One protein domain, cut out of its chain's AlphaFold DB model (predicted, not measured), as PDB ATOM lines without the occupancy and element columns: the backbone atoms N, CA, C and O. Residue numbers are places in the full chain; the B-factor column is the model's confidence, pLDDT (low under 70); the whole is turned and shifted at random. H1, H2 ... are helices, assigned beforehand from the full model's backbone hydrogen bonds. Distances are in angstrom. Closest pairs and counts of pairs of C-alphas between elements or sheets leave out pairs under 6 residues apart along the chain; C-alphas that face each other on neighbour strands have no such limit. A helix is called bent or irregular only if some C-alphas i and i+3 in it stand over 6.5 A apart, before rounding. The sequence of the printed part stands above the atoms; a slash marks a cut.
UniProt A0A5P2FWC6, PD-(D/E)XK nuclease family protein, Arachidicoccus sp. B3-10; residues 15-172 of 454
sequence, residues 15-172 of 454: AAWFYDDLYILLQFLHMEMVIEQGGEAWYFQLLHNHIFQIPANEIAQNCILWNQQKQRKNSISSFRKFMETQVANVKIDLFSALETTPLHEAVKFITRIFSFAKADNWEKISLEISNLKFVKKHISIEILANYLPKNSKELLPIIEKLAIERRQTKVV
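This is residues 15 to 172 of the 454 residues of the protein "PD-(D/E)XK nuclease family protein" of Arachidicoccus sp. B3-10 (UniProt A0A5P2FWC6). The long helix H1 stands in a row of four helices, H9, H1, H2 and H3, in which each runs the opposite way to the next. H5 slants across one side of this row, with H4 beside one of its ends and H6 folded back along the other; the short H7 and H8 follow H6, and a loop sticks out at residues 91 to 97. The printed part has 158 residues with nine named helices, H1 to H9 along the chain, and no named strand, an all helix domain. It is compact, with a radius of gyration of the C-alphas of 16.4 A and spans of 44 by 38 by 35 A.

H1, residues 15 to 34, is the longest helix by residues and measures 28.4 A, from C-alpha 15 at (-15.978, 17.381, 11.180) to C-alpha 34 at (-18.525, -10.568, 6.988). H2 is residues 40 to 47, H3 residues 56 to 70 with 21.3 A, and H4 residues 79 to 88. H5, residues 102 to 118, measures 24.3 A. H6 is residues 122 to 131, H7 residues 133 to 138 and H8 residues 141 to 145. H9, residues 152 to 168, measures 25.6 A and ends at C-alpha 168 at (-10.041, 12.478, 20.118); it is only just irregular, with C-alphas 153 and 156 7.0 A apart.

H1 touches H9, closest at the C-alphas of Tyr 23 and Leu 162, 6.0 A apart, opposite ways at 35.3 degrees, only just a steep tilt. With residues 21 to 28 alone H1 touches H2, forming a helical hairpin at a shallow tilt of 31 degrees; the closest C-alphas are those of Phe 28 and Trp 42, 5.0 A. H2 and H3 are close but not clearly touching, closest at the C-alphas of Leu 47 and Ile 59, 7.3 A. H5 is the hub, touching H1, H2, H4 and H6. H5 and H1 only just touch, with 3 pairs of C-alphas within 8 A, closest at Leu 29 and Phe 114, 6.3 A. H5 and H6 form a helical hairpin at 21 degrees. H4 touches H3, about perpendicular at 76 degrees, closest at the C-alphas of Trp 66 and Phe 79, 6.6 A. H6 and H8 only just touch, with 3 pairs within 8 A. H7 touches no helix. H1 and H6 are apart. Every O i to N i+4 pair is within hydrogen-bond range in H1 to H8; in H9 11 of 13 are.

The C-alphas of Leu 94 and Gln 168 are the two farthest apart, 51.3 A. The printed part has no cut. The link from H4 to H5, residues 89 to 101, is long. Mean pLDDT of the printed part is 85.3; residue 15 and residues 73 to 76, 90 to 99 and 169 to 172 are under 70.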
ATOM      1  N   ALA A  15     -16.908  18.495  11.348       66.62
ATOM      2  CA  ALA A  15     -15.978  17.381  11.180       66.62
ATOM      3  C   ALA A  15     -16.207  16.218  12.171       66.62
ATOM      4  O   ALA A  15     -16.068  15.058  11.794       66.62
ATOM      5  N   ALA A  16     -16.591  16.494  13.422       72.56
ATOM      6  CA  ALA A  16     -16.806  15.458  14.436       72.56
ATOM      7  C   ALA A  16     -18.033  14.589  14.113       72.56
ATOM      8  O   ALA A  16     -17.975  13.364  14.239       72.56
ATOM      9  N   TRP A  17     -19.120  15.210  13.638       75.56
ATOM     10  CA  TRP A  17     -20.298  14.481  13.161       75.56
ATOM     11  C   TRP A  17     -19.988  13.639  11.931       75.56
ATOM     12  O   TRP A  17     -20.411  12.489  11.852       75.56
ATOM     13  N   PHE A  18     -19.204  14.189  11.002       81.75
ATOM     14  CA  PHE A  18     -18.781  13.464   9.813       81.75
ATOM     15  C   PHE A  18     -18.008  12.181  10.155       81.75
ATOM     16  O   PHE A  18     -18.337  11.123   9.619       81.75
ATOM     17  N   TYR A  19     -17.033  12.238  11.069       85.50
ATOM     18  CA  TYR A  19     -16.272  11.046  11.461       85.50
ATOM     19  C   TYR A  19     -17.141   9.987  12.145       85.50
ATOM     20  O   TYR A  19     -16.959   8.795  11.895       85.50
ATOM     21  N   ASP A  20     -18.091  10.400  12.990       85.69
ATOM     22  CA  ASP A  20     -19.027   9.477  13.637       85.69
ATOM     23  C   ASP A  20     -19.952   8.790  12.630       85.69
ATOM     24  O   ASP A  20     -20.053   7.561  12.604       85.69
ATOM     25  N   ASP A  21     -20.578   9.582  11.761       88.81
ATOM     26  CA  ASP A  21     -21.517   9.094  10.763       88.81
ATOM     27  C   ASP A  21     -20.822   8.168   9.748       88.81
ATOM     28  O   ASP A  21     -21.356   7.102   9.417       88.81
ATOM     29  N   LEU A  22     -19.609   8.523   9.303       91.94
ATOM     30  CA  LEU A  22     -18.813   7.696   8.396       91.94
ATOM     31  C   LEU A  22     -18.358   6.395   9.064       91.94
ATOM     32  O   LEU A  22     -18.453   5.332   8.454       91.94
ATOM     33  N   TYR A  23     -17.920   6.446  10.323       93.06
ATOM     34  CA  TYR A  23     -17.554   5.243  11.068       93.06
ATOM     35  C   TYR A  23     -18.720   4.258  11.167       93.06
ATOM     36  O   TYR A  23     -18.534   3.071  10.914       93.06
ATOM     37  N   ILE A  24     -19.923   4.737  11.503       93.06
ATOM     38  CA  ILE A  24     -21.119   3.890  11.614       93.06
ATOM     39  C   ILE A  24     -21.476   3.270  10.258       93.06
ATOM     40  O   ILE A  24     -21.789   2.081  10.196       93.06
ATOM     41  N   LEU A  25     -21.381   4.040   9.166       95.38
ATOM     42  CA  LEU A  25     -21.601   3.529   7.812       95.38
ATOM     43  C   LEU A  25     -20.598   2.424   7.454       95.38
ATOM     44  O   LEU A  25     -20.999   1.362   6.982       95.38
ATOM     45  N   LEU A  26     -19.303   2.650   7.683       96.19
ATOM     46  CA  LEU A  26     -18.268   1.671   7.351       96.19
ATOM     47  C   LEU A  26     -18.359   0.421   8.235       96.19
ATOM     48  O   LEU A  26     -18.192  -0.685   7.727       96.19
ATOM     49  N   GLN A  27     -18.704   0.569   9.517       94.62
ATOM     50  CA  GLN A  27     -18.987  -0.561  10.407       94.62
ATOM     51  C   GLN A  27     -20.181  -1.389   9.933       94.62
ATOM     52  O   GLN A  27     -20.108  -2.617   9.908       94.62
ATOM     53  N   PHE A  28     -21.267  -0.734   9.512       95.50
ATOM     54  CA  PHE A  28     -22.409  -1.413   8.904       95.50
ATOM     55  C   PHE A  28     -21.979  -2.244   7.687       95.50
ATOM     56  O   PHE A  28     -22.300  -3.431   7.621       95.50
ATOM     57  N   LEU A  29     -21.219  -1.647   6.762       95.62
ATOM     58  CA  LEU A  29     -20.736  -2.341   5.567       95.62
ATOM     59  C   LEU A  29     -19.837  -3.522   5.915       95.62
ATOM     60  O   LEU A  29     -20.046  -4.613   5.395       95.62
ATOM     61  N   HIS A  30     -18.877  -3.322   6.818       93.69
ATOM     62  CA  HIS A  30     -17.964  -4.375   7.242       93.69
ATOM     63  C   HIS A  30     -18.734  -5.562   7.818       93.69
ATOM     64  O   HIS A  30     -18.583  -6.686   7.345       93.69
ATOM     65  N   MET A  31     -19.622  -5.305   8.780       91.06
ATOM     66  CA  MET A  31     -20.365  -6.363   9.451       91.06
ATOM     67  C   MET A  31     -21.326  -7.103   8.518       91.06
ATOM     68  O   MET A  31     -21.401  -8.323   8.604       91.06
ATOM     69  N   GLU A  32     -22.021  -6.415   7.606       90.38
ATOM     70  CA  GLU A  32     -22.886  -7.077   6.612       90.38
ATOM     71  C   GLU A  32     -22.114  -7.870   5.547       90.38
ATOM     72  O   GLU A  32     -22.671  -8.785   4.937       90.38
ATOM     73  N   MET A  33     -20.864  -7.495   5.257       89.75
ATOM     74  CA  MET A  33     -20.011  -8.222   4.312       89.75
ATOM     75  C   MET A  33     -19.390  -9.471   4.941       89.75
ATOM     76  O   MET A  33     -19.158 -10.445   4.231       89.75
ATOM     77  N   VAL A  34     -19.126  -9.445   6.251       87.12
ATOM     78  CA  VAL A  34     -18.525 -10.568   6.988       87.12
ATOM     79  C   VAL A  34     -19.587 -11.570   7.446       87.12
ATOM     80  O   VAL A  34     -19.375 -12.775   7.344       87.12
ATOM     81  N   ILE A  35     -20.731 -11.089   7.939       84.12
ATOM     82  CA  ILE A  35     -21.822 -11.911   8.471       84.12
ATOM     83  C   ILE A  35     -23.138 -11.496   7.810       84.12
ATOM     84  O   ILE A  35     -23.515 -10.321   7.830       84.12
ATOM     85  N   GLU A  36     -23.898 -12.460   7.282       82.19
ATOM     86  CA  GLU A  36     -25.247 -12.172   6.792       82.19
ATOM     87  C   GLU A  36     -26.116 -11.613   7.933       82.19
ATOM     88  O   GLU A  36     -26.274 -12.256   8.969       82.19
ATOM     89  N   GLN A  37     -26.708 -10.426   7.738       84.75
ATOM     90  CA  GLN A  37     -27.492  -9.725   8.773       84.75
ATOM     91  C   GLN A  37     -26.654  -9.376  10.024       84.75
ATOM     92  O   GLN A  37     -27.188  -9.193  11.119       84.75
ATOM     93  N   GLY A  38     -25.326  -9.291   9.890       85.25
ATOM     94  CA  GLY A  38     -24.419  -8.909  10.971       85.25
ATOM     95  C   GLY A  38     -24.437  -7.413  11.294       85.25
ATOM     96  O   GLY A  38     -24.044  -7.015  12.391       85.25
ATOM     97  N   GLY A  39     -24.901  -6.572  10.366       89.56
ATOM     98  CA  GLY A  39     -24.885  -5.116  10.497       89.56
ATOM     99  C   GLY A  39     -26.172  -4.509  11.044       89.56
ATOM    100  O   GLY A  39     -26.273  -3.291  11.083       89.56
ATOM    101  N   GLU A  40     -27.152  -5.295  11.491       91.56
ATOM    102  CA  GLU A  40     -28.479  -4.803  11.902       91.56
ATOM    103  C   GLU A  40     -28.429  -3.716  12.995       91.56
ATOM    104  O   GLU A  40     -29.120  -2.698  12.908       91.56
ATOM    105  N   ALA A  41     -27.577  -3.892  14.009       91.50
ATOM    106  CA  ALA A  41     -27.395  -2.895  15.067       91.50
ATOM    107  C   ALA A  41     -26.732  -1.607  14.554       91.50
ATOM    108  O   ALA A  41     -27.072  -0.509  15.000       91.50
ATOM    109  N   TRP A  42     -25.803  -1.729  13.602       93.62
ATOM    110  CA  TRP A  42     -25.174  -0.583  12.946       93.62
ATOM    111  C   TRP A  42     -26.141   0.116  12.000       93.62
ATOM    112  O   TRP A  42     -26.173   1.336  11.978       93.62
ATOM    113  N   TYR A  43     -26.978  -0.636  11.289       95.69
ATOM    114  CA  TYR A  43     -28.020  -0.109  10.420       95.69
ATOM    115  C   TYR A  43     -29.022   0.740  11.208       95.69
ATOM    116  O   TYR A  43     -29.342   1.851  10.798       95.69
ATOM    117  N   PHE A  44     -29.461   0.271  12.383       94.94
ATOM    118  CA  PHE A  44     -30.313   1.070  13.268       94.94
ATOM    119  C   PHE A  44     -29.646   2.401  13.654       94.94
ATOM    120  O   PHE A  44     -30.267   3.455  13.547       94.94
ATOM    121  N   GLN A  45     -28.371   2.374  14.055       93.12
ATOM    122  CA  GLN A  45     -27.615   3.592  14.382       93.12
ATOM    123  C   GLN A  45     -27.394   4.497  13.161       93.12
ATOM    124  O   GLN A  45     -27.452   5.715  13.291       93.12
ATOM    125  N   LEU A  46     -27.178   3.909  11.983       94.31
ATOM    126  CA  LEU A  46     -26.947   4.596  10.715       94.31
ATOM    127  C   LEU A  46     -28.165   5.415  10.285       94.31
ATOM    128  O   LEU A  46     -28.001   6.513   9.766       94.31
ATOM    129  N   LEU A  47     -29.384   4.930  10.541       94.38
ATOM    130  CA  LEU A  47     -30.604   5.707  10.288       94.38
ATOM    131  C   LEU A  47     -30.674   6.979  11.147       94.38
ATOM    132  O   LEU A  47     -31.259   7.968  10.724       94.38
ATOM    133  N   HIS A  48     -30.026   6.982  12.313       91.31
ATOM    134  CA  HIS A  48     -29.853   8.170  13.145       91.31
ATOM    135  C   HIS A  48     -28.640   9.018  12.732       91.31
ATOM    136  O   HIS A  48     -28.189   9.840  13.522       91.31
ATOM    137  N   ASN A  49     -28.050   8.851  11.546       89.31
ATOM    138  CA  ASN A  49     -26.983   9.748  11.096       89.31
ATOM    139  C   ASN A  49     -27.525  11.129  10.686       89.31
ATOM    140  O   ASN A  49     -28.609  11.258  10.115       89.31
ATOM    141  N   HIS A  50     -26.726  12.168  10.922       83.31
ATOM    142  CA  HIS A  50     -27.091  13.580  10.726       83.31
ATOM    143  C   HIS A  50     -27.333  13.907   9.262       83.31
ATOM    144  O   HIS A  50     -28.155  14.760   8.932       83.31
ATOM    145  N   ILE A  51     -26.638  13.189   8.381       83.62
ATOM    146  CA  ILE A  51     -26.777  13.326   6.936       83.62
ATOM    147  C   ILE A  51     -28.183  12.981   6.425       83.62
ATOM    148  O   ILE A  51     -28.538  13.446   5.345       83.62
ATOM    149  N   PHE A  52     -28.968  12.188   7.168       87.44
ATOM    150  CA  PHE A  52     -30.288  11.732   6.726       87.44
ATOM    151  C   PHE A  52     -31.450  12.523   7.318       87.44
ATOM    152  O   PHE A  52     -32.519  12.499   6.729       87.44
ATOM    153  N   GLN A  53     -31.268  13.218   8.448       85.75
ATOM    154  CA  GLN A  53     -32.313  14.050   9.076       85.75
ATOM    155  C   GLN A  53     -33.652  13.312   9.294       85.75
ATOM    156  O   GLN A  53     -34.728  13.895   9.169       85.75
ATOM    157  N   ILE A  54     -33.598  12.012   9.601       89.44
ATOM    158  CA  ILE A  54     -34.798  11.212   9.859       89.44
ATOM    159  C   ILE A  54     -35.272  11.472  11.294       89.44
ATOM    160  O   ILE A  54     -34.479  11.309  12.227       89.44
ATOM    161  N   PRO A  55     -36.559  11.799  11.518       88.88
ATOM    162  CA  PRO A  55     -37.106  11.916  12.860       88.88
ATOM    163  C   PRO A  55     -36.906  10.632  13.669       88.88
ATOM    164  O   PRO A  55     -37.343   9.546  13.284       88.88
ATOM    165  N   ALA A  56     -36.307  10.754  14.850       89.75
ATOM    166  CA  ALA A  56     -35.971   9.602  15.681       89.75
ATOM    167  C   ALA A  56     -37.207   8.752  16.061       89.75
ATOM    168  O   ALA A  56     -37.138   7.522  16.107       89.75
ATOM    169  N   ASN A  57     -38.360   9.403  16.260       89.50
ATOM    170  CA  ASN A  57     -39.645   8.739  16.500       89.50
ATOM    171  C   ASN A  57     -40.083   7.839  15.334       89.50
ATOM    172  O   ASN A  57     -40.648   6.776  15.582       89.50
ATOM    173  N   GLU A  58     -39.813   8.228  14.086       90.94
ATOM    174  CA  GLU A  58     -40.168   7.444  12.895       90.94
ATOM    175  C   GLU A  58     -39.358   6.137  12.845       90.94
ATOM    176  O   GLU A  58     -39.907   5.059  12.601       90.94
ATOM    177  N   ILE A  59     -38.061   6.203  13.172       93.31
ATOM    178  CA  ILE A  59     -37.182   5.025  13.262       93.31
ATOM    179  C   ILE A  59     -37.659   4.088  14.380       93.31
ATOM    180  O   ILE A  59     -37.798   2.879  14.172       93.31
ATOM    181  N   ALA A  60     -37.964   4.636  15.560       92.81
ATOM    182  CA  ALA A  60     -38.442   3.856  16.700       92.81
ATOM    183  C   ALA A  60     -39.802   3.190  16.432       92.81
ATOM    184  O   ALA A  60     -39.983   2.018  16.766       92.81
ATOM    185  N   GLN A  61     -40.740   3.893  15.789       92.88
ATOM    186  CA  GLN A  61     -42.029   3.334  15.373       92.88
ATOM    187  C   GLN A  61     -41.845   2.142  14.434       92.88
ATOM    188  O   GLN A  61     -42.419   1.078  14.674       92.88
ATOM    189  N   ASN A  62     -40.994   2.279  13.416       93.62
ATOM    190  CA  ASN A  62     -40.679   1.185  12.503       93.62
ATOM    191  C   ASN A  62     -40.025  -0.004  13.223       93.62
ATOM    192  O   ASN A  62     -40.383  -1.152  12.968       93.62
ATOM    193  N   CYS A  63     -39.126   0.248  14.178       94.25
ATOM    194  CA  CYS A  63     -38.527  -0.802  15.006       94.25
ATOM    195  C   CYS A  63     -39.576  -1.543  15.852       94.25
ATOM    196  O   CYS A  63     -39.559  -2.772  15.952       94.25
ATOM    197  N   ILE A  64     -40.535  -0.823  16.437       92.31
ATOM    198  CA  ILE A  64     -41.633  -1.427  17.202       92.31
ATOM    199  C   ILE A  64     -42.537  -2.266  16.289       92.31
ATOM    200  O   ILE A  64     -42.885  -3.393  16.648       92.31
ATOM    201  N   LEU A  65     -42.886  -1.759  15.102       91.25
ATOM    202  CA  LEU A  65     -43.686  -2.488  14.112       91.25
ATOM    203  C   LEU A  65     -42.984  -3.769  13.650       91.25
ATOM    204  O   LEU A  65     -43.602  -4.837  13.642       91.25
ATOM    205  N   TRP A  66     -41.688  -3.689  13.350       92.38
ATOM    206  CA  TRP A  66     -40.863  -4.848  13.015       92.38
ATOM    207  C   TRP A  66     -40.903  -5.911  14.121       92.38
ATOM    208  O   TRP A  66     -41.201  -7.080  13.860       92.38
ATOM    209  N   ASN A  67     -40.706  -5.510  15.380       90.94
ATOM    210  CA  ASN A  67     -40.760  -6.422  16.524       90.94
ATOM    211  C   ASN A  67     -42.136  -7.087  16.706       90.94
ATOM    212  O   ASN A  67     -42.210  -8.255  17.097       90.94
ATOM    213  N   GLN A  68     -43.228  -6.375  16.419       87.38
ATOM    214  CA  GLN A  68     -44.582  -6.935  16.468       87.38
ATOM    215  C   GLN A  68     -44.828  -7.958  15.350       87.38
ATOM    216  O   GLN A  68     -45.478  -8.977  15.589       87.38
ATOM    217  N   GLN A  69     -44.298  -7.718  14.145       85.62
ATOM    218  CA  GLN A  69     -44.418  -8.648  13.017       85.62
ATOM    219  C   GLN A  69     -43.578  -9.911  13.227       85.62
ATOM    220  O   GLN A  69     -44.085 -11.018  13.037       85.62
ATOM    221  N   LYS A  70     -42.344  -9.768  13.732       80.69
ATOM    222  CA  LYS A  70     -41.447 -10.894  14.046       80.69
ATOM    223  C   LYS A  70     -42.097 -11.926  14.977       80.69
ATOM    224  O   LYS A  70     -41.873 -13.124  14.827       80.69
ATOM    225  N   GLN A  71     -42.945 -11.484  15.909       71.50
ATOM    226  CA  GLN A  71     -43.639 -12.366  16.857       71.50
ATOM    227  C   GLN A  71     -44.803 -13.172  16.250       71.50
ATOM    228  O   GLN A  71     -45.207 -14.169  16.843       71.50
ATOM    229  N   ARG A  72     -45.351 -12.781  15.090       71.62
ATOM    230  CA  ARG A  72     -46.567 -13.387  14.506       71.62
ATOM    231  C   ARG A  72     -46.311 -14.561  13.535       71.62
ATOM    232  O   ARG A  72     -47.279 -15.138  13.059       71.62
ATOM    233  N   LYS A  73     -45.043 -14.973  13.348       52.34
ATOM    234  CA  LYS A  73     -44.516 -15.988  12.394       52.34
ATOM    235  C   LYS A  73     -44.693 -15.629  10.899       52.34
ATOM    236  O   LYS A  73     -45.782 -15.317  10.442       52.34
ATOM    237  N   ASN A  74     -43.587 -15.785  10.155       50.50
ATOM    238  CA  ASN A  74     -43.415 -15.721   8.690       50.50
ATOM    239  C   ASN A  74     -43.281 -14.371   7.952       50.50
ATOM    240  O   ASN A  74     -43.633 -14.289   6.780       50.50
ATOM    241  N   SER A  75     -42.644 -13.347   8.529       54.81
ATOM    242  CA  SER A  75     -42.112 -12.263   7.683       54.81
ATOM    243  C   SER A  75     -40.963 -11.498   8.342       54.81
ATOM    244  O   SER A  75     -41.162 -10.773   9.311       54.81
ATOM    245  N   ILE A  76     -39.774 -11.644   7.750       58.91
ATOM    246  CA  ILE A  76     -38.587 -10.785   7.881       58.91
ATOM    247  C   ILE A  76     -37.880 -10.797   9.260       58.91
ATOM    248  O   ILE A  76     -38.206 -10.049  10.179       58.91
ATOM    249  N   SER A  77     -36.815 -11.604   9.378       72.19
ATOM    250  CA  SER A  77     -35.914 -11.650  10.550       72.19
ATOM    251  C   SER A  77     -35.058 -10.393  10.736       72.19
ATOM    252  O   SER A  77     -34.593 -10.143  11.846       72.19
ATOM    253  N   SER A  78     -34.865  -9.628   9.661       87.94
ATOM    254  CA  SER A  78     -33.930  -8.507   9.544       87.94
ATOM    255  C   SER A  78     -34.667  -7.171   9.586       87.94
ATOM    256  O   SER A  78     -35.613  -6.943   8.829       87.94
ATOM    257  N   PHE A  79     -34.229  -6.265  10.455       92.44
ATOM    258  CA  PHE A  79     -34.765  -4.913  10.515       92.44
ATOM    259  C   PHE A  79     -34.441  -4.146   9.226       92.44
ATOM    260  O   PHE A  79     -35.315  -3.468   8.689       92.44
ATOM    261  N   ARG A  80     -33.248  -4.328   8.646       93.31
ATOM    262  CA  ARG A  80     -32.898  -3.741   7.340       93.31
ATOM    263  C   ARG A  80     -33.857  -4.160   6.224       93.31
ATOM    264  O   ARG A  80     -34.464  -3.298   5.591       93.31
ATOM    265  N   LYS A  81     -34.051  -5.470   6.017       91.12
ATOM    266  CA  LYS A  81     -34.984  -5.997   5.001       91.12
ATOM    267  C   LYS A  81     -36.419  -5.510   5.252       91.12
ATOM    268  O   LYS A  81     -37.176  -5.282   4.308       91.12
ATOM    269  N   PHE A  82     -36.800  -5.326   6.521       92.69
ATOM    270  CA  PHE A  82     -38.102  -4.768   6.886       92.69
ATOM    271  C   PHE A  82     -38.227  -3.319   6.404       92.69
ATOM    272  O   PHE A  82     -39.211  -2.995   5.743       92.69
ATOM    273  N   MET A  83     -37.218  -2.480   6.651       93.44
ATOM    274  CA  MET A  83     -37.201  -1.084   6.198       93.44
ATOM    275  C   MET A  83     -37.209  -0.966   4.669       93.44
ATOM    276  O   MET A  83     -37.969  -0.169   4.124       93.44
ATOM    277  N   GLU A  84     -36.425  -1.794   3.972       91.56
ATOM    278  CA  GLU A  84     -36.434  -1.879   2.502       91.56
ATOM    279  C   GLU A  84     -37.843  -2.210   1.976       91.56
ATOM    280  O   GLU A  84     -38.328  -1.584   1.034       91.56
ATOM    281  N   THR A  85     -38.542  -3.137   2.641       88.88
ATOM    282  CA  THR A  85     -39.920  -3.519   2.301       88.88
ATOM    283  C   THR A  85     -40.920  -2.393   2.580       88.88
ATOM    284  O   THR A  85     -41.816  -2.167   1.769       88.88
ATOM    285  N   GLN A  86     -40.778  -1.661   3.694       85.38
ATOM    286  CA  GLN A  86     -41.640  -0.507   3.991       85.38
ATOM    287  C   GLN A  86     -41.523   0.562   2.900       85.38
ATOM    288  O   GLN A  86     -42.535   1.032   2.390       85.38
ATOM    289  N   VAL A  87     -40.293   0.877   2.487       85.44
ATOM    290  CA  VAL A  87     -40.009   1.872   1.442       85.44
ATOM    291  C   VAL A  87     -40.470   1.412   0.054       85.44
ATOM    292  O   VAL A  87     -40.887   2.239  -0.751       85.44
ATOM    293  N   ALA A  88     -40.431   0.107  -0.237       82.94
ATOM    294  CA  ALA A  88     -40.925  -0.447  -1.502       82.94
ATOM    295  C   ALA A  88     -42.463  -0.478  -1.601       82.94
ATOM    296  O   ALA A  88     -43.008  -0.377  -2.698       82.94
ATOM    297  N   ASN A  89     -43.162  -0.607  -0.469       74.19
ATOM    298  CA  ASN A  89     -44.621  -0.751  -0.411       74.19
ATOM    299  C   ASN A  89     -45.393   0.577  -0.390       74.19
ATOM    300  O   ASN A  89     -46.627   0.557  -0.350       74.19
ATOM    301  N   VAL A  90     -44.709   1.724  -0.405       68.56
ATOM    302  CA  VAL A  90     -45.379   3.024  -0.494       68.56
ATOM    303  C   VAL A  90     -46.074   3.132  -1.848       68.56
ATOM    304  O   VAL A  90     -45.442   3.283  -2.893       68.56
ATOM    305  N   LYS A  91     -47.406   2.987  -1.817       54.94
ATOM    306  CA  LYS A  91     -48.278   3.104  -2.985       54.94
ATOM    307  C   LYS A  91     -48.102   4.490  -3.593       54.94
ATOM    308  O   LYS A  91     -48.399   5.490  -2.950       54.94
ATOM    309  N   ILE A  92     -47.663   4.518  -4.845       54.56
ATOM    310  CA  ILE A  92     -47.764   5.692  -5.706       54.56
ATOM    311  C   ILE A  92     -49.251   5.816  -6.039       54.56
ATOM    312  O   ILE A  92     -49.746   5.102  -6.910       54.56
ATOM    313  N   ASP A  93     -49.988   6.632  -5.291       51.72
ATOM    314  CA  ASP A  93     -51.334   6.995  -5.718       51.72
ATOM    315  C   ASP A  93     -51.210   7.993  -6.876       51.72
ATOM    316  O   ASP A  93     -50.295   8.819  -6.896       51.72
ATOM    317  N   LEU A  94     -52.115   7.925  -7.856       50.00
ATOM    318  CA  LEU A  94     -52.028   8.677  -9.121       50.00
ATOM    319  C   LEU A  94     -52.007  10.211  -8.909       50.00
ATOM    320  O   LEU A  94     -51.696  10.967  -9.828       50.00
ATOM    321  N   PHE A  95     -52.330  10.652  -7.690       53.91
ATOM    322  CA  PHE A  95     -52.441  12.043  -7.259       53.91
ATOM    323  C   PHE A  95     -51.490  12.428  -6.117       53.91
ATOM    324  O   PHE A  95     -51.458  13.594  -5.729       53.91
ATOM    325  N   SER A  96     -50.705  11.493  -5.571       54.75
ATOM    326  CA  SER A  96     -49.670  11.837  -4.594       54.75
ATOM    327  C   SER A  96     -48.402  12.225  -5.345       54.75
ATOM    328  O   SER A  96     -47.756  11.366  -5.950       54.75
ATOM    329  N   ALA A  97     -48.024  13.505  -5.312       50.56
ATOM    330  CA  ALA A  97     -46.653  13.878  -5.631       50.56
ATOM    331  C   ALA A  97     -45.728  13.029  -4.741       50.56
ATOM    332  O   ALA A  97     -45.918  12.977  -3.527       50.56
ATOM    333  N   LEU A  98     -44.789  12.302  -5.352       53.47
ATOM    334  CA  LEU A  98     -43.767  11.517  -4.659       53.47
ATOM    335  C   LEU A  98     -42.838  12.477  -3.903       53.47
ATOM    336  O   LEU A  98     -41.734  12.765  -4.356       53.47
ATOM    337  N   GLU A  99     -43.274  12.992  -2.759       56.22
ATOM    338  CA  GLU A  99     -42.342  13.558  -1.792       56.22
ATOM    339  C   GLU A  99     -41.626  12.381  -1.131       56.22
ATOM    340  O   GLU A  99     -42.178  11.652  -0.303       56.22
ATOM    341  N   THR A 100     -40.394  12.126  -1.572       70.81
ATOM    342  CA  THR A 100     -39.511  11.166  -0.922       70.81
ATOM    343  C   THR A 100     -39.214  11.671   0.483       70.81
ATOM    344  O   THR A 100     -38.574  12.704   0.654       70.81
ATOM    345  N   THR A 101     -39.699  10.968   1.511       87.12
ATOM    346  CA  THR A 101     -39.357  11.347   2.890       87.12
ATOM    347  C   THR A 101     -37.860  11.107   3.126       87.12
ATOM    348  O   THR A 101     -37.273  10.237   2.465       87.12
ATOM    349  N   PRO A 102     -37.230  11.793   4.098       90.56
ATOM    350  CA  PRO A 102     -35.822  11.564   4.425       90.56
ATOM    351  C   PRO A 102     -35.506  10.088   4.721       90.56
ATOM    352  O   PRO A 102     -34.454   9.576   4.335       90.56
ATOM    353  N   LEU A 103     -36.464   9.359   5.312       91.56
ATOM    354  CA  LEU A 103     -36.343   7.919   5.529       91.56
ATOM    355  C   LEU A 103     -36.239   7.135   4.213       91.56
ATOM    356  O   LEU A 103     -35.381   6.260   4.085       91.56
ATOM    357  N   HIS A 104     -37.078   7.447   3.220       90.81
ATOM    358  CA  HIS A 104     -37.048   6.773   1.917       90.81
ATOM    359  C   HIS A 104     -35.711   6.983   1.207       90.81
ATOM    360  O   HIS A 104     -35.166   6.047   0.614       90.81
ATOM    361  N   GLU A 105     -35.178   8.202   1.264       91.06
ATOM    362  CA  GLU A 105     -33.896   8.546   0.651       91.06
ATOM    363  C   GLU A 105     -32.740   7.812   1.327       91.06
ATOM    364  O   GLU A 105     -31.920   7.203   0.636       91.06
ATOM    365  N   ALA A 106     -32.719   7.790   2.662       93.88
ATOM    366  CA  ALA A 106     -31.699   7.099   3.440       93.88
ATOM    367  C   ALA A 106     -31.689   5.591   3.175       93.88
ATOM    368  O   ALA A 106     -30.640   5.032   2.859       93.88
ATOM    369  N   VAL A 107     -32.847   4.924   3.230       95.19
ATOM    370  CA  VAL A 107     -32.941   3.476   2.977       95.19
ATOM    371  C   VAL A 107     -32.454   3.148   1.564       95.19
ATOM    372  O   VAL A 107     -31.647   2.233   1.384       95.19
ATOM    373  N   LYS A 108     -32.869   3.927   0.551       93.25
ATOM    374  CA  LYS A 108     -32.401   3.750  -0.835       93.25
ATOM    375  C   LYS A 108     -30.897   3.995  -0.972       93.25
ATOM    376  O   LYS A 108     -30.232   3.230  -1.667       93.25
ATOM    377  N   PHE A 109     -30.363   5.035  -0.335       95.00
ATOM    378  CA  PHE A 109     -28.932   5.334  -0.324       95.00
ATOM    379  C   PHE A 109     -28.133   4.183   0.292       95.00
ATOM    380  O   PHE A 109     -27.248   3.641  -0.365       95.00
ATOM    381  N   ILE A 110     -28.488   3.744   1.502       96.31
ATOM    382  CA  ILE A 110     -27.782   2.670   2.214       96.31
ATOM    383  C   ILE A 110     -27.827   1.367   1.407       96.31
ATOM    384  O   ILE A 110     -26.803   0.700   1.259       96.31
ATOM    385  N   THR A 111     -28.982   1.042   0.814       95.31
ATOM    386  CA  THR A 111     -29.143  -0.135  -0.058       95.31
ATOM    387  C   THR A 111     -28.201  -0.071  -1.265       95.31
ATOM    388  O   THR A 111     -27.521  -1.055  -1.568       95.31
ATOM    389  N   ARG A 112     -28.103   1.090  -1.937       95.94
ATOM    390  CA  ARG A 112     -27.168   1.280  -3.062       95.94
ATOM    391  C   ARG A 112     -25.716   1.153  -2.613       95.94
ATOM    392  O   ARG A 112     -24.983   0.369  -3.210       95.94
ATOM    393  N   ILE A 113     -25.316   1.860  -1.554       96.75
ATOM    394  CA  ILE A 113     -23.945   1.814  -1.026       96.75
ATOM    395  C   ILE A 113     -23.542   0.379  -0.675       96.75
ATOM    396  O   ILE A 113     -22.468  -0.073  -1.067       96.75
ATOM    397  N   PHE A 114     -24.427  -0.374  -0.021       95.75
ATOM    398  CA  PHE A 114     -24.174  -1.775   0.294       95.75
ATOM    399  C   PHE A 114     -24.027  -2.651  -0.957       95.75
ATOM    400  O   PHE A 114     -23.132  -3.495  -1.019       95.75
ATOM    401  N   SER A 115     -24.853  -2.432  -1.986       96.19
ATOM    402  CA  SER A 115     -24.722  -3.155  -3.257       96.19
ATOM    403  C   SER A 115     -23.381  -2.883  -3.953       96.19
ATOM    404  O   SER A 115     -22.771  -3.808  -4.488       96.19
ATOM    405  N   PHE A 116     -22.879  -1.645  -3.887       97.56
ATOM    406  CA  PHE A 116     -21.567  -1.292  -4.425       97.56
ATOM    407  C   PHE A 116     -20.429  -1.904  -3.610       97.56
ATOM    408  O   PHE A 116     -19.479  -2.401  -4.206       97.56
ATOM    409  N   ALA A 117     -20.547  -1.948  -2.280       95.81
ATOM    410  CA  ALA A 117     -19.546  -2.570  -1.414       95.81
ATOM    411  C   ALA A 117     -19.430  -4.077  -1.682       95.81
ATOM    412  O   ALA A 117     -18.327  -4.605  -1.797       95.81
ATOM    413  N   LYS A 118     -20.565  -4.761  -1.891       94.69
ATOM    414  CA  LYS A 118     -20.597  -6.172  -2.311       94.69
ATOM    415  C   LYS A 118     -19.926  -6.427  -3.660       94.69
ATOM    416  O   LYS A 118     -19.370  -7.498  -3.863       94.69
ATOM    417  N   ALA A 119     -19.991  -5.458  -4.569       96.19
ATOM    418  CA  ALA A 119     -19.324  -5.511  -5.867       96.19
ATOM    419  C   ALA A 119     -17.881  -4.963  -5.832       96.19
ATOM    420  O   ALA A 119     -17.292  -4.768  -6.892       96.19
ATOM    421  N   ASP A 120     -17.345  -4.664  -4.641       96.31
ATOM    422  CA  ASP A 120     -16.044  -4.021  -4.405       96.31
ATOM    423  C   ASP A 120     -15.838  -2.710  -5.198       96.31
ATOM    424  O   ASP A 120     -14.727  -2.338  -5.566       96.31
ATOM    425  N   ASN A 121     -16.926  -1.977  -5.474       96.75
ATOM    426  CA  ASN A 121     -16.915  -0.752  -6.274       96.75
ATOM    427  C   ASN A 121     -16.855   0.506  -5.391       96.75
ATOM    428  O   ASN A 121     -17.837   1.237  -5.227       96.75
ATOM    429  N   TRP A 122     -15.684   0.758  -4.813       94.94
ATOM    430  CA  TRP A 122     -15.470   1.851  -3.860       94.94
ATOM    431  C   TRP A 122     -15.381   3.238  -4.490       94.94
ATOM    432  O   TRP A 122     -15.652   4.239  -3.823       94.94
ATOM    433  N   GLU A 123     -15.087   3.319  -5.787       94.94
ATOM    434  CA  GLU A 123     -15.155   4.574  -6.538       94.94
ATOM    435  C   GLU A 123     -16.594   5.115  -6.563       94.94
ATOM    436  O   GLU A 123     -16.828   6.280  -6.234       94.94
ATOM    437  N   LYS A 124     -17.585   4.253  -6.841       95.81
ATOM    438  CA  LYS A 124     -19.006   4.637  -6.792       95.81
ATOM    439  C   LYS A 124     -19.472   5.002  -5.386       95.81
ATOM    440  O   LYS A 124     -20.226   5.960  -5.240       95.81
ATOM    441  N   ILE A 125     -19.020   4.276  -4.358       95.44
ATOM    442  CA  ILE A 125     -19.313   4.612  -2.952       95.44
ATOM    443  C   ILE A 125     -18.787   6.011  -2.629       95.44
ATOM    444  O   ILE A 125     -19.519   6.837  -2.083       95.44
ATOM    445  N   SER A 126     -17.544   6.295  -3.019       93.25
ATOM    446  CA  SER A 126     -16.910   7.593  -2.794       93.25
ATOM    447  C   SER A 126     -17.659   8.718  -3.497       93.25
ATOM    448  O   SER A 126     -17.918   9.759  -2.893       93.25
ATOM    449  N   LEU A 127     -18.085   8.485  -4.740       93.38
ATOM    450  CA  LEU A 127     -18.888   9.436  -5.497       93.38
ATOM    451  C   LEU A 127     -20.245   9.709  -4.829       93.38
ATOM    452  O   LEU A 127     -20.612  10.869  -4.660       93.38
ATOM    453  N   GLU A 128     -20.985   8.679  -4.421       93.88
ATOM    454  CA  GLU A 128     -22.274   8.831  -3.727       93.88
ATOM    455  C   GLU A 128     -22.125   9.592  -2.401       93.88
ATOM    456  O   GLU A 128     -22.876  10.535  -2.158       93.88
ATOM    457  N   ILE A 129     -21.125   9.257  -1.575       91.69
ATOM    458  CA  ILE A 129     -20.877   9.952  -0.300       91.69
ATOM    459  C   ILE A 129     -20.480  11.408  -0.550       91.69
ATOM    460  O   ILE A 129     -21.032  12.310   0.080       91.69
ATOM    461  N   SER A 130     -19.582  11.659  -1.509       90.00
ATOM    462  CA  SER A 130     -19.194  13.023  -1.894       90.00
ATOM    463  C   SER A 130     -20.380  13.844  -2.400       90.00
ATOM    464  O   SER A 130     -20.362  15.071  -2.325       90.00
ATOM    465  N   ASN A 131     -21.428  13.176  -2.899       90.81
ATOM    466  CA  ASN A 131     -22.604  13.833  -3.432       90.81
ATOM    467  C   ASN A 131     -23.636  14.254  -2.377       90.81
ATOM    468  O   ASN A 131     -24.521  15.057  -2.691       90.81
ATOM    469  N   LEU A 132     -23.507  13.779  -1.137       87.12
ATOM    470  CA  LEU A 132     -24.390  14.161  -0.043       87.12
ATOM    471  C   LEU A 132     -24.263  15.660   0.249       87.12
ATOM    472  O   LEU A 132     -23.164  16.195   0.395       87.12
ATOM    473  N   LYS A 133     -25.405  16.343   0.378       84.50
ATOM    474  CA  LYS A 133     -25.478  17.805   0.553       84.50
ATOM    475  C   LYS A 133     -24.622  18.310   1.720       84.50
ATOM    476  O   LYS A 133     -23.940  19.321   1.577       84.50
ATOM    477  N   PHE A 134     -24.646  17.600   2.851       81.44
ATOM    478  CA  PHE A 134     -23.824  17.919   4.020       81.44
ATOM    479  C   PHE A 134     -22.327  17.793   3.706       81.44
ATOM    480  O   PHE A 134     -21.570  18.733   3.930       81.44
ATOM    481  N   VAL A 135     -21.912  16.677   3.097       82.44
ATOM    482  CA  VAL A 135     -20.508  16.415   2.746       82.44
ATOM    483  C   VAL A 135     -19.987  17.475   1.773       82.44
ATOM    484  O   VAL A 135     -18.974  18.098   2.067       82.44
ATOM    485  N   LYS A 136     -20.722  17.780   0.690       83.75
ATOM    486  CA  LYS A 136     -20.338  18.831  -0.280       83.75
ATOM    487  C   LYS A 136     -20.096  20.194   0.357       83.75
ATOM    488  O   LYS A 136     -19.281  20.964  -0.140       83.75
ATOM    489  N   LYS A 137     -20.877  20.529   1.385       83.00
ATOM    490  CA  LYS A 137     -20.875  21.860   1.991       83.00
ATOM    491  C   LYS A 137     -19.841  21.994   3.110       83.00
ATOM    492  O   LYS A 137     -19.329  23.092   3.304       83.00
ATOM    493  N   HIS A 138     -19.549  20.910   3.830       80.75
ATOM    494  CA  HIS A 138     -18.801  20.971   5.088       80.75
ATOM    495  C   HIS A 138     -17.479  20.190   5.083       80.75
ATOM    496  O   HIS A 138     -16.657  20.409   5.968       80.75
ATOM    497  N   ILE A 139     -17.237  19.304   4.109       83.06
ATOM    498  CA  ILE A 139     -16.074  18.405   4.100       83.06
ATOM    499  C   ILE A 139     -15.295  18.559   2.790       83.06
ATOM    500  O   ILE A 139     -15.857  18.451   1.701       83.06
ATOM    501  N   SER A 140     -13.983  18.796   2.883       83.56
ATOM    502  CA  SER A 140     -13.127  18.867   1.696       83.56
ATOM    503  C   SER A 140     -12.928  17.482   1.071       83.56
ATOM    504  O   SER A 140     -12.905  16.460   1.762       83.56
ATOM    505  N   ILE A 141     -12.733  17.447  -0.250       81.88
ATOM    506  CA  ILE A 141     -12.489  16.200  -0.994       81.88
ATOM    507  C   ILE A 141     -11.234  15.481  -0.474       81.88
ATOM    508  O   ILE A 141     -11.224  14.256  -0.385       81.88
ATOM    509  N   GLU A 142     -10.203  16.229  -0.075       84.00
ATOM    510  CA  GLU A 142      -8.963  15.681   0.489       84.00
ATOM    511  C   GLU A 142      -9.197  14.973   1.830       84.00
ATOM    512  O   GLU A 142      -8.695  13.868   2.044       84.00
ATOM    513  N   ILE A 143      -9.994  15.573   2.724       82.94
ATOM    514  CA  ILE A 143     -10.367  14.941   3.997       82.94
ATOM    515  C   ILE A 143     -11.182  13.680   3.718       82.94
ATOM    516  O   ILE A 143     -10.876  12.627   4.267       82.94
ATOM    517  N   LEU A 144     -12.178  13.761   2.832       84.56
ATOM    518  CA  LEU A 144     -13.023  12.622   2.480       84.56
ATOM    519  C   LEU A 144     -12.197  11.446   1.928       84.56
ATOM    520  O   LEU A 144     -12.357  10.315   2.385       84.56
ATOM    521  N   ALA A 145     -11.267  11.709   1.005       86.50
ATOM    522  CA  ALA A 145     -10.410  10.687   0.401       86.50
ATOM    523  C   ALA A 145      -9.496   9.970   1.414       86.50
ATOM    524  O   ALA A 145      -9.144   8.812   1.207       86.50
ATOM    525  N   ASN A 146      -9.140  10.619   2.528       88.38
ATOM    526  CA  ASN A 146      -8.301  10.034   3.582       88.38
ATOM    527  C   ASN A 146      -9.031   9.033   4.493       88.38
ATOM    528  O   ASN A 146      -8.369   8.354   5.291       88.38
ATOM    529  N   TYR A 147     -10.362   8.980   4.421       90.44
ATOM    530  CA  TYR A 147     -11.217   8.160   5.284       90.44
ATOM    531  C   TYR A 147     -12.196   7.275   4.506       90.44
ATOM    532  O   TYR A 147     -13.058   6.640   5.110       90.44
ATOM    533  N   LEU A 148     -12.059   7.202   3.182       92.25
ATOM    534  CA  LEU A 148     -12.807   6.268   2.353       92.25
ATOM    535  C   LEU A 148     -11.905   5.114   1.900       92.25
ATOM    536  O   LEU A 148     -10.826   5.370   1.364       92.25
ATOM    537  N   PRO A 149     -12.332   3.853   2.088       93.81
ATOM    538  CA  PRO A 149     -11.599   2.705   1.570       93.81
ATOM    539  C   PRO A 149     -11.574   2.723   0.040       93.81
ATOM    540  O   PRO A 149     -12.561   3.099  -0.592       93.81
ATOM    541  N   LYS A 150     -10.474   2.261  -0.561       93.69
ATOM    542  CA  LYS A 150     -10.378   2.063  -2.021       93.69
ATOM    543  C   LYS A 150     -10.788   0.660  -2.463       93.69
ATOM    544  O   LYS A 150     -11.021   0.428  -3.645       93.69
ATOM    545  N   ASN A 151     -10.815  -0.279  -1.526       94.06
ATOM    546  CA  ASN A 151     -11.201  -1.673  -1.708       94.06
ATOM    547  C   ASN A 151     -11.640  -2.260  -0.357       94.06
ATOM    548  O   ASN A 151     -11.387  -1.686   0.706       94.06
ATOM    549  N   SER A 152     -12.261  -3.434  -0.396       92.31
ATOM    550  CA  SER A 152     -12.757  -4.149   0.784       92.31
ATOM    551  C   SER A 152     -11.678  -4.450   1.831       92.31
ATOM    552  O   SER A 152     -11.982  -4.460   3.023       92.31
ATOM    553  N   LYS A 153     -10.413  -4.638   1.426       93.12
ATOM    554  CA  LYS A 153      -9.300  -4.930   2.350       93.12
ATOM    555  C   LYS A 153      -8.895  -3.720   3.194       93.12
ATOM    556  O   LYS A 153      -8.385  -3.889   4.296       93.12
ATOM    557  N   GLU A 154      -9.138  -2.507   2.703       94.94
ATOM    558  CA  GLU A 154      -8.856  -1.260   3.427       94.94
ATOM    559  C   GLU A 154      -9.947  -0.889   4.439       94.94
ATOM    560  O   GLU A 154      -9.737  -0.005   5.269       94.94
ATOM    561  N   LEU A 155     -11.099  -1.565   4.415       93.06
ATOM    562  CA  LEU A 155     -12.252  -1.208   5.237       93.06
ATOM    563  C   LEU A 155     -11.938  -1.239   6.739       93.06
ATOM    564  O   LEU A 155     -12.180  -0.253   7.433       93.06
ATOM    565  N   LEU A 156     -11.365  -2.338   7.235       92.44
ATOM    566  CA  LEU A 156     -11.036  -2.481   8.655       92.44
ATOM    567  C   LEU A 156      -9.932  -1.497   9.109       92.44
ATOM    568  O   LEU A 156     -10.176  -0.778  10.080       92.44
ATOM    569  N   PRO A 157      -8.793  -1.343   8.395       95.31
ATOM    570  CA  PRO A 157      -7.801  -0.310   8.714       95.31
ATOM    571  C   PRO A 157      -8.377   1.114   8.789       95.31
ATOM    572  O   PRO A 157      -8.025   1.896   9.674       95.31
ATOM    573  N   ILE A 158      -9.289   1.469   7.878       95.44
ATOM    574  CA  ILE A 158      -9.938   2.787   7.878       95.44
ATOM    575  C   ILE A 158     -10.912   2.935   9.054       95.44
ATOM    576  O   ILE A 158     -10.954   3.992   9.684       95.44
ATOM    577  N   ILE A 159     -11.665   1.886   9.390       94.50
ATOM    578  CA  ILE A 159     -12.534   1.859  10.574       94.50
ATOM    579  C   ILE A 159     -11.717   2.080  11.852       94.50
ATOM    580  O   ILE A 159     -12.132   2.861  12.712       94.50
ATOM    581  N   GLU A 160     -10.560   1.431  11.986       93.38
ATOM    582  CA  GLU A 160      -9.655   1.609  13.129       93.38
ATOM    583  C   GLU A 160      -9.132   3.045  13.214       93.38
ATOM    584  O   GLU A 160      -9.185   3.662  14.281       93.38
ATOM    585  N   LYS A 161      -8.716   3.616  12.077       91.88
ATOM    586  CA  LYS A 161      -8.310   5.023  11.983       91.88
ATOM    587  C   LYS A 161      -9.436   5.960  12.438       91.88
ATOM    588  O   LYS A 161      -9.220   6.808  13.300       91.88
ATOM    589  N   LEU A 162     -10.657   5.771  11.934       89.81
ATOM    590  CA  LEU A 162     -11.833   6.553  12.339       89.81
ATOM    591  C   LEU A 162     -12.187   6.369  13.821       89.81
ATOM    592  O   LEU A 162     -12.645   7.313  14.462       89.81
ATOM    593  N   ALA A 163     -11.977   5.179  14.392       88.25
ATOM    594  CA  ALA A 163     -12.200   4.942  15.817       88.25
ATOM    595  C   ALA A 163     -11.286   5.813  16.691       88.25
ATOM    596  O   ALA A 163     -11.720   6.285  17.745       88.25
ATOM    597  N   ILE A 164     -10.039   6.029  16.262       85.62
ATOM    598  CA  ILE A 164      -9.074   6.893  16.951       85.62
ATOM    599  C   ILE A 164      -9.521   8.355  16.860       85.62
ATOM    600  O   ILE A 164      -9.652   9.002  17.898       85.62
ATOM    601  N   GLU A 165      -9.837   8.842  15.659       83.12
ATOM    602  CA  GLU A 165     -10.307  10.221  15.439       83.12
ATOM    603  C   GLU A 165     -11.549  10.534  16.287       83.12
ATOM    604  O   GLU A 165     -11.578  11.506  17.043       83.12
ATOM    605  N   ARG A 166     -12.542   9.632  16.282       79.50
ATOM    606  CA  ARG A 166     -13.768   9.765  17.090       79.50
ATOM    607  C   ARG A 166     -13.502   9.862  18.589       79.50
ATOM    608  O   ARG A 166     -14.242  10.537  19.305       79.50
ATOM    609  N   ARG A 167     -12.475   9.170  19.093       74.81
ATOM    610  CA  ARG A 167     -12.081   9.247  20.510       74.81
ATOM    611  C   ARG A 167     -11.416  10.576  20.846       74.81
ATOM    612  O   ARG A 167     -11.554  11.025  21.977       74.81
ATOM    613  N   GLN A 168     -10.706  11.192  19.905       70.56
ATOM    614  CA  GLN A 168     -10.041  12.478  20.118       70.56
ATOM    615  C   GLN A 168     -11.034  13.645  20.093       70.56
ATOM    616  O   GLN A 168     -10.875  14.608  20.838       70.56
ATOM    617  N   THR A 169     -12.109  13.532  19.315       63.69
ATOM    618  CA  THR A 169     -13.165  14.552  19.213       63.69
ATOM    619  C   THR A 169     -14.300  14.361  20.232       63.69
ATOM    620  O   THR A 169     -15.406  14.856  20.013       63.69
ATOM    621  N   LYS A 170     -14.079  13.589  21.312       56.38
ATOM    622  CA  LYS A 170     -15.142  13.085  22.204       56.38
ATOM    623  C   LYS A 170     -15.951  14.231  22.818       56.38
ATOM    624  O   LYS A 170     -15.416  15.087  23.517       56.38
ATOM    625  N   VAL A 171     -17.264  14.193  22.613       53.03
ATOM    626  CA  VAL A 171     -18.200  15.151  23.210       53.03
ATOM    627  C   VAL A 171     -18.706  14.600  24.540       53.03
ATOM    628  O   VAL A 171     -19.253  13.494  24.608       53.03
ATOM    629  N   VAL A 172     -18.532  15.383  25.604       52.19
ATOM    630  CA  VAL A 172     -19.163  15.130  26.901       52.19
ATOM    631  C   VAL A 172     -20.508  15.832  26.890       52.19
ATOM    632  O   VAL A 172     -20.584  17.055  26.887       52.19
TER     633      VAL A 172